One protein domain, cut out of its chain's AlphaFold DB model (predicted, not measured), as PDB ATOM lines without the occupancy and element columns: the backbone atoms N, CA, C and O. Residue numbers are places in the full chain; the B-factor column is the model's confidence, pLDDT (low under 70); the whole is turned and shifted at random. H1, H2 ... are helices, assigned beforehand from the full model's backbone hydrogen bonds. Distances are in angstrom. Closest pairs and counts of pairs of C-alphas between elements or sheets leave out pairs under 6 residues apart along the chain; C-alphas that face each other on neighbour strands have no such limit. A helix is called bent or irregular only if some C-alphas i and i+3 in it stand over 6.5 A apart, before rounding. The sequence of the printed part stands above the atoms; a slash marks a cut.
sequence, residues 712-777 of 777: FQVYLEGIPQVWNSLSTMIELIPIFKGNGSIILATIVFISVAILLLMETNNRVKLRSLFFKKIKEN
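This is residues 712 to 777 of the 777 residues of an uncharacterized protein of Candidatus Bathyarchaeota archaeon (UniProt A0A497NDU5). Two helices meet near their ends to make an L: the shorter H1 is one arm, and the much longer H2 is the other. The corner is where the last part of H1, the link of residues 732 to 739 and the first residues of H2 come together; from there both arms stick out freely. The printed part has 66 residues with two named helices, H1 then H2, and no named strand; the class is all helix. The whole is extended, with a radius of gyration of the C-alphas of 20.3 A, and flat, with spans of 61 by 36 by 11 A.

H1 is residues 712 to 731 and measures 29.3 A from first to last C-alpha, beginning with C-alpha 712 at (124.708, 61.294, 97.559). It has a kink of 34 degrees near residue 719. It is neither bent nor irregular, but only just: C-alphas 717 and 720 are 6.2 A apart. H2 is residues 740 to 775 and measures 52.5 A, from C-alpha 740 at (99.697, 52.085, 93.092) to C-alpha 775 at (92.921, 94.572, 123.211).

H1 and H2 touch, H1 with residues 723 to 731 alone and H2 with residues 740 to 744 alone. Their closest C-alphas, those of Ser 727 and Gly 740, are 4.2 A apart. Their lines are about perpendicular at 72 degrees, only just beyond a steep tilt. In H2 every O i to N i+4 pair is within hydrogen-bond range; in H1 15 of 16 are.

The two C-alphas farthest apart, those of Pro 734 and Asn 777, are 62.5 A apart. Residues 712 to 722 of H1 stand free, as do residues 746 to 777, of which 746 to 775 belong to H2. The link from H1 to H2, 8 residues, is short. The printed part has no cut and ends at residue 777, the chain's last. Its mean pLDDT is 71.5, with residues 752 to 753 and 755 to 777 under 70.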
ATOM      1  N   PHE A 712     125.494  60.356  98.361       78.81
ATOM      2  CA  PHE A 712     124.708  61.294  97.559       78.81
ATOM      3  C   PHE A 712     124.010  60.616  96.367       78.81
ATOM      4  O   PHE A 712     122.825  60.859  96.139       78.81
ATOM      5  N   GLN A 713     124.708  59.733  95.644       81.88
ATOM      6  CA  GLN A 713     124.111  58.942  94.561       81.88
ATOM      7  C   GLN A 713     123.022  58.003  95.088       81.88
ATOM      8  O   GLN A 713     121.956  57.927  94.483       81.88
ATOM      9  N   VAL A 714     123.235  57.370  96.248       84.62
ATOM     10  CA  VAL A 714     122.220  56.522  96.899       84.62
ATOM     11  C   VAL A 714     120.939  57.305  97.185       84.62
ATOM     12  O   VAL A 714     119.850  56.794  96.946       84.62
ATOM     13  N   TYR A 715     121.033  58.556  97.647       81.19
ATOM     14  CA  TYR A 715     119.842  59.382  97.861       81.19
ATOM     15  C   TYR A 715     119.138  59.777  96.560       81.19
ATOM     16  O   TYR A 715     117.910  59.714  96.496       81.19
ATOM     17  N   LEU A 716     119.893  60.178  95.534       79.50
ATOM     18  CA  LEU A 716     119.322  60.582  94.247       79.50
ATOM     19  C   LEU A 716     118.623  59.420  93.534       79.50
ATOM     20  O   LEU A 716     117.497  59.573  93.065       79.50
ATOM     21  N   GLU A 717     119.270  58.258  93.479       79.75
ATOM     22  CA  GLU A 717     118.734  57.054  92.834       79.75
ATOM     23  C   GLU A 717     117.677  56.356  93.702       79.75
ATOM     24  O   GLU A 717     116.751  55.729  93.182       79.75
ATOM     25  N   GLY A 718     117.776  56.499  95.025       77.88
ATOM     26  CA  GLY A 718     116.882  55.865  95.988       77.88
ATOM     27  C   GLY A 718     115.464  56.435  95.984       77.88
ATOM     28  O   GLY A 718     114.522  55.679  96.192       77.88
ATOM     29  N   ILE A 719     115.268  57.733  95.714       76.88
ATOM     30  CA  ILE A 719     113.923  58.344  95.724       76.88
ATOM     31  C   ILE A 719     113.000  57.712  94.660       76.88
ATOM     32  O   ILE A 719     111.924  57.232  95.035       76.88
ATOM     33  N   PRO A 720     113.386  57.641  93.366       79.00
ATOM     34  CA  PRO A 720     112.585  56.947  92.356       79.00
ATOM     35  C   PRO A 720     112.398  55.457  92.660       79.00
ATOM     36  O   PRO A 720     111.315  54.918  92.441       79.00
ATOM     37  N   GLN A 721     113.430  54.788  93.185       79.94
ATOM     38  CA  GLN A 721     113.342  53.371  93.541       79.94
ATOM     39  C   GLN A 721     112.318  53.131  94.651       79.94
ATOM     40  O   GLN A 721     111.429  52.308  94.470       79.94
ATOM     41  N   VAL A 722     112.375  53.887  95.751       79.56
ATOM     42  CA  VAL A 722     111.416  53.786  96.865       79.56
ATOM     43  C   VAL A 722     109.992  54.052  96.386       79.56
ATOM     44  O   VAL A 722     109.081  53.315  96.761       79.56
ATOM     45  N   TRP A 723     109.794  55.060  95.530       80.25
ATOM     46  CA  TRP A 723     108.488  55.340  94.933       80.25
ATOM     47  C   TRP A 723     107.955  54.137  94.148       80.25
ATOM     48  O   TRP A 723     106.827  53.694  94.372       80.25
ATOM     49  N   ASN A 724     108.782  53.570  93.268       82.69
ATOM     50  CA  ASN A 724     108.407  52.423  92.445       82.69
ATOM     51  C   ASN A 724     108.131  51.171  93.286       82.69
ATOM     52  O   ASN A 724     107.142  50.478  93.038       82.69
ATOM     53  N   SER A 725     108.958  50.893  94.297       81.69
ATOM     54  CA  SER A 725     108.775  49.759  95.209       81.69
ATOM     55  C   SER A 725     107.481  49.890  96.007       81.69
ATOM     56  O   SER A 725     106.705  48.939  96.048       81.69
ATOM     57  N   LEU A 726     107.194  51.070  96.569       80.00
ATOM     58  CA  LEU A 726     105.941  51.332  97.286       80.00
ATOM     59  C   LEU A 726     104.721  51.235  96.365       80.00
ATOM     60  O   LEU A 726     103.716  50.645  96.752       80.00
ATOM     61  N   SER A 727     104.812  51.758  95.138       83.75
ATOM     62  CA  SER A 727     103.756  51.607  94.129       83.75
ATOM     63  C   SER A 727     103.482  50.134  93.840       83.75
ATOM     64  O   SER A 727     102.333  49.703  93.888       83.75
ATOM     65  N   THR A 728     104.538  49.347  93.609       82.62
ATOM     66  CA  THR A 728     104.410  47.907  93.340       82.62
ATOM     67  C   THR A 728     103.817  47.177  94.548       82.62
ATOM     68  O   THR A 728     102.937  46.344  94.372       82.62
ATOM     69  N   MET A 729     104.232  47.508  95.778       79.44
ATOM     70  CA  MET A 729     103.656  46.925  96.998       79.44
ATOM     71  C   MET A 729     102.157  47.211  97.133       79.44
ATOM     72  O   MET A 729     101.399  46.317  97.499       79.44
ATOM     73  N   ILE A 730     101.712  48.437  96.833       80.69
ATOM     74  CA  ILE A 730     100.284  48.786  96.857       80.69
ATOM     75  C   ILE A 730      99.521  47.962  95.813       80.69
ATOM     76  O   ILE A 730      98.429  47.477  96.096       80.69
ATOM     77  N   GLU A 731     100.107  47.755  94.634       81.12
ATOM     78  CA  GLU A 731      99.504  46.979  93.544       81.12
ATOM     79  C   GLU A 731      99.403  45.473  93.823       81.12
ATOM     80  O   GLU A 731      98.622  44.798  93.151       81.12
ATOM     81  N   LEU A 732     100.125  44.947  94.824       79.44
ATOM     82  CA  LEU A 732      99.942  43.567  95.294       79.44
ATOM     83  C   LEU A 732      98.569  43.355  95.942       79.44
ATOM     84  O   LEU A 732      98.077  42.229  95.984       79.44
ATOM     85  N   ILE A 733      97.932  44.421  96.438       80.44
ATOM     86  CA  ILE A 733      96.564  44.354  96.950       80.44
ATOM     87  C   ILE A 733      95.623  44.302  95.738       80.44
ATOM     88  O   ILE A 733      95.584  45.266  94.970       80.44
ATOM     89  N   PRO A 734      94.807  43.239  95.565       79.44
ATOM     90  CA  PRO A 734      94.017  43.034  94.346       79.44
ATOM     91  C   PRO A 734      93.131  44.224  93.950       79.44
ATOM     92  O   PRO A 734      92.952  44.503  92.768       79.44
ATOM     93  N   ILE A 735      92.616  44.960  94.939       78.88
ATOM     94  CA  ILE A 735      91.726  46.119  94.761       78.88
ATOM     95  C   ILE A 735      92.472  47.344  94.185       78.88
ATOM     96  O   ILE A 735      91.851  48.239  93.615       78.88
ATOM     97  N   PHE A 736      93.802  47.394  94.301       80.50
ATOM     98  CA  PHE A 736      94.636  48.542  93.923       80.50
ATOM     99  C   PHE A 736      95.561  48.276  92.725       80.50
ATOM    100  O   PHE A 736      96.379  49.132  92.378       80.50
ATOM    101  N   LYS A 737      95.428  47.119  92.069       82.06
ATOM    102  CA  LYS A 737      96.248  46.724  90.916       82.06
ATOM    103  C   LYS A 737      96.208  47.785  89.803       82.06
ATOM    104  O   LYS A 737      95.134  48.221  89.395       82.06
ATOM    105  N   GLY A 738      97.383  48.200  89.323       83.00
ATOM    106  CA  GLY A 738      97.557  49.239  88.295       83.00
ATOM    107  C   GLY A 738      97.384  50.690  88.772       83.00
ATOM    108  O   GLY A 738      97.617  51.608  87.992       83.00
ATOM    109  N   ASN A 739      97.008  50.914  90.037       86.12
ATOM    110  CA  ASN A 739      96.742  52.246  90.594       86.12
ATOM    111  C   ASN A 739      97.721  52.650  91.713       86.12
ATOM    112  O   ASN A 739      97.497  53.664  92.379       86.12
ATOM    113  N   GLY A 740      98.805  51.896  91.941       80.62
ATOM    114  CA  GLY A 740      99.697  52.085  93.092       80.62
ATOM    115  C   GLY A 740     100.282  53.492  93.185       80.62
ATOM    116  O   GLY A 740     100.191  54.138  94.228       80.62
ATOM    117  N   SER A 741     100.802  54.010  92.070       82.06
ATOM    118  CA  SER A 741     101.429  55.337  92.008       82.06
ATOM    119  C   SER A 741     100.413  56.463  92.237       82.06
ATOM    120  O   SER A 741     100.707  57.439  92.927       82.06
ATOM    121  N   ILE A 742      99.182  56.305  91.735       83.25
ATOM    122  CA  ILE A 742      98.086  57.272  91.917       83.25
ATOM    123  C   ILE A 742      97.661  57.321  93.389       83.25
ATOM    124  O   ILE A 742      97.483  58.403  93.956       83.25
ATOM    125  N   ILE A 743      97.533  56.159  94.031       78.31
ATOM    126  CA  ILE A 743      97.194  56.055  95.455       78.31
ATOM    127  C   ILE A 743      98.302  56.679  96.303       78.31
ATOM    128  O   ILE A 743      98.015  57.496  97.179       78.31
ATOM    129  N   LEU A 744      99.566  56.364  96.011       79.62
ATOM    130  CA  LEU A 744     100.713  56.934  96.715       79.62
ATOM    131  C   LEU A 744     100.753  58.463  96.572       79.62
ATOM    132  O   LEU A 744     100.871  59.173  97.572       79.62
ATOM    133  N   ALA A 745     100.567  58.983  95.355       77.69
ATOM    134  CA  ALA A 745     100.479  60.419  95.093       77.69
ATOM    135  C   ALA A 745      99.329  61.075  95.864       77.69
ATOM    136  O   ALA A 745      99.506  62.151  96.434       77.69
ATOM    137  N   THR A 746      98.179  60.407  95.953       75.94
ATOM    138  CA  THR A 746      97.016  60.888  96.709       75.94
ATOM    139  C   THR A 746      97.311  60.945  98.209       75.94
ATOM    140  O   THR A 746      97.025  61.956  98.848       75.94
ATOM    141  N   ILE A 747      97.941  59.911  98.778       75.75
ATOM    142  CA  ILE A 747      98.347  59.878 100.194       75.75
ATOM    143  C   ILE A 747      99.339  61.002 100.499       75.75
ATOM    144  O   ILE A 747      99.178  61.713 101.495       75.75
ATOM    145  N   VAL A 748     100.349  61.189  99.644       73.56
ATOM    146  CA  VAL A 748     101.337  62.266  99.793       73.56
ATOM    147  C   VAL A 748     100.652  63.627  99.704       73.56
ATOM    148  O   VAL A 748     100.863  64.470 100.575       73.56
ATOM    149  N   PHE A 749      99.776  63.827  98.718       74.69
ATOM    150  CA  PHE A 749      99.044  65.076  98.538       74.69
ATOM    151  C   PHE A 749      98.147  65.398  99.738       74.69
ATOM    152  O   PHE A 749      98.210  66.508 100.261       74.69
ATOM    153  N   ILE A 750      97.368  64.429 100.229       73.69
ATOM    154  CA  ILE A 750      96.528  64.587 101.425       73.69
ATOM    155  C   ILE A 750      97.394  64.904 102.646       73.69
ATOM    156  O   ILE A 750      97.063  65.806 103.411       73.69
ATOM    157  N   SER A 751      98.519  64.211 102.822       70.06
ATOM    158  CA  SER A 751      99.432  64.448 103.947       70.06
ATOM    159  C   SER A 751     100.008  65.865 103.915       70.06
ATOM    160  O   SER A 751     100.009  66.558 104.934       70.06
ATOM    161  N   VAL A 752     100.438  66.335 102.740       69.75
ATOM    162  CA  VAL A 752     100.912  67.710 102.531       69.75
ATOM    163  C   VAL A 752      99.784  68.715 102.766       69.75
ATOM    164  O   VAL A 752      99.992  69.706 103.461       69.75
ATOM    165  N   ALA A 753      98.576  68.450 102.265       65.94
ATOM    166  CA  ALA A 753      97.413  69.305 102.475       65.94
ATOM    167  C   ALA A 753      97.044  69.412 103.962       65.94
ATOM    168  O   ALA A 753      96.804  70.513 104.451       65.94
ATOM    169  N   ILE A 754      97.067  68.304 104.712       70.88
ATOM    170  CA  ILE A 754      96.849  68.295 106.165       70.88
ATOM    171  C   ILE A 754      97.942  69.097 106.874       70.88
ATOM    172  O   ILE A 754      97.620  69.914 107.734       70.88
ATOM    173  N   LEU A 755      99.217  68.929 106.507       69.31
ATOM    174  CA  LEU A 755     100.318  69.707 107.089       69.31
ATOM    175  C   LEU A 755     100.154  71.211 106.826       69.31
ATOM    176  O   LEU A 755     100.269  72.011 107.756       69.31
ATOM    177  N   LEU A 756      99.800  71.594 105.597       67.38
ATOM    178  CA  LEU A 756      99.515  72.982 105.220       67.38
ATOM    179  C   LEU A 756      98.285  73.535 105.956       67.38
ATOM    180  O   LEU A 756      98.301  74.679 106.419       67.38
ATOM    181  N   LEU A 757      97.230  72.734 106.122       69.88
ATOM    182  CA  LEU A 757      96.036  73.098 106.892       69.88
ATOM    183  C   LEU A 757      96.354  73.265 108.381       69.88
ATOM    184  O   LEU A 757      95.906  74.221 109.009       69.88
ATOM    185  N   MET A 758      97.166  72.385 108.962       67.56
ATOM    186  CA  MET A 758      97.622  72.519 110.347       67.56
ATOM    187  C   MET A 758      98.487  73.767 110.533       67.56
ATOM    188  O   MET A 758      98.349  74.463 111.542       67.56
ATOM    189  N   GLU A 759      99.346  74.098 109.567       69.12
ATOM    190  CA  GLU A 759     100.168  75.306 109.627       69.12
ATOM    191  C   GLU A 759      99.330  76.582 109.472       69.12
ATOM    192  O   GLU A 759      99.480  77.522 110.255       69.12
ATOM    193  N   THR A 760      98.393  76.612 108.526       68.62
ATOM    194  CA  THR A 760      97.480  77.751 108.334       68.62
ATOM    195  C   THR A 760      96.558  77.948 109.533       68.62
ATOM    196  O   THR A 760      96.424  79.073 110.015       68.62
ATOM    197  N   ASN A 761      96.001  76.880 110.103       66.25
ATOM    198  CA  ASN A 761      95.155  76.963 111.296       66.25
ATOM    199  C   ASN A 761      95.960  77.425 112.530       66.25
ATOM    200  O   ASN A 761      95.476  78.224 113.338       66.25
ATOM    201  N   ASN A 762      97.233  77.020 112.636       62.19
ATOM    202  CA  ASN A 762      98.159  77.573 113.627       62.19
ATOM    203  C   ASN A 762      98.419  79.072 113.398       62.19
ATOM    204  O   ASN A 762      98.380  79.837 114.363       62.19
ATOM    205  N   ARG A 763      98.608  79.526 112.149       57.25
ATOM    206  CA  ARG A 763      98.760  80.957 111.810       57.25
ATOM    207  C   ARG A 763      97.500  81.778 112.128       57.25
ATOM    208  O   ARG A 763      97.616  82.911 112.594       57.25
ATOM    209  N   VAL A 764      96.302  81.218 111.940       62.25
ATOM    210  CA  VAL A 764      95.024  81.883 112.268       62.25
ATOM    211  C   VAL A 764      94.827  82.010 113.783       62.25
ATOM    212  O   VAL A 764      94.531  83.104 114.267       62.25
ATOM    213  N   LYS A 765      95.076  80.944 114.558       52.47
ATOM    214  CA  LYS A 765      95.069  81.001 116.037       52.47
ATOM    215  C   LYS A 765      96.107  81.973 116.598       52.47
ATOM    216  O   LYS A 765      95.872  82.626 117.611       52.47
ATOM    217  N   LEU A 766      97.253  82.083 115.935       49.16
ATOM    218  CA  LEU A 766      98.300  83.041 116.274       49.16
ATOM    219  C   LEU A 766      97.858  84.491 116.074       49.16
ATOM    220  O   LEU A 766      98.075  85.319 116.959       49.16
ATOM    221  N   ARG A 767      97.176  84.787 114.960       51.97
ATOM    222  CA  ARG A 767      96.571  86.105 114.726       51.97
ATOM    223  C   ARG A 767      95.499  86.434 115.764       51.97
ATOM    224  O   ARG A 767      95.517  87.538 116.295       51.97
ATOM    225  N   SER A 768      94.605  85.502 116.103       54.31
ATOM    226  CA  SER A 768      93.537  85.779 117.078       54.31
ATOM    227  C   SER A 768      94.065  86.025 118.498       54.31
ATOM    228  O   SER A 768      93.578  86.925 119.181       54.31
ATOM    229  N   LEU A 769      95.109  85.305 118.925       52.12
ATOM    230  CA  LEU A 769      95.795  85.548 120.202       52.12
ATOM    231  C   LEU A 769      96.565  86.877 120.220       52.12
ATOM    232  O   LEU A 769      96.576  87.555 121.246       52.12
ATOM    233  N   PHE A 770      97.173  87.275 119.098       50.41
ATOM    234  CA  PHE A 770      97.856  88.566 118.964       50.41
ATOM    235  C   PHE A 770      96.869  89.743 119.055       50.41
ATOM    236  O   PHE A 770      97.097  90.675 119.821       50.41
ATOM    237  N   PHE A 771      95.721  89.657 118.371       54.41
ATOM    238  CA  PHE A 771      94.663  90.672 118.460       54.41
ATOM    239  C   PHE A 771      94.002  90.737 119.840       54.41
ATOM    240  O   PHE A 771      93.668  91.825 120.299       54.41
ATOM    241  N   LYS A 772      93.847  89.603 120.534       53.00
ATOM    242  CA  LYS A 772      93.311  89.593 121.902       53.00
ATOM    243  C   LYS A 772      94.255  90.288 122.891       53.00
ATOM    244  O   LYS A 772      93.796  91.058 123.722       53.00
ATOM    245  N   LYS A 773      95.569  90.100 122.734       49.75
ATOM    246  CA  LYS A 773      96.594  90.719 123.589       49.75
ATOM    247  C   LYS A 773      96.808  92.216 123.319       49.75
ATOM    248  O   LYS A 773      97.192  92.934 124.229       49.75
ATOM    249  N   ILE A 774      96.531  92.687 122.100       55.88
ATOM    250  CA  ILE A 774      96.478  94.125 121.765       55.88
ATOM    251  C   ILE A 774      95.235  94.802 122.356       55.88
ATOM    252  O   ILE A 774      95.238  96.005 122.544       55.88
ATOM    253  N   LYS A 775      94.169  94.045 122.638       53.28
ATOM    254  CA  LYS A 775      92.921  94.572 123.211       53.28
ATOM    255  C   LYS A 775      92.912  94.587 124.749       53.28
ATOM    256  O   LYS A 775      92.029  95.197 125.337       53.28
ATOM    257  N   GLU A 776      93.841  93.861 125.374       51.09
ATOM    258  CA  GLU A 776      94.016  93.754 126.834       51.09
ATOM    259  C   GLU A 776      95.158  94.647 127.373       51.09
ATOM    260  O   GLU A 776      95.297  94.774 128.588       51.09
ATOM    261  N   ASN A 777      95.939  95.273 126.484       41.28
ATOM    262  CA  ASN A 777      96.845  96.397 126.761       41.28
ATOM    263  C   ASN A 777      96.228  97.681 126.206       41.28
ATOM    264  O   ASN A 777      96.566  98.759 126.741       41.28
TER     265      ASN A 777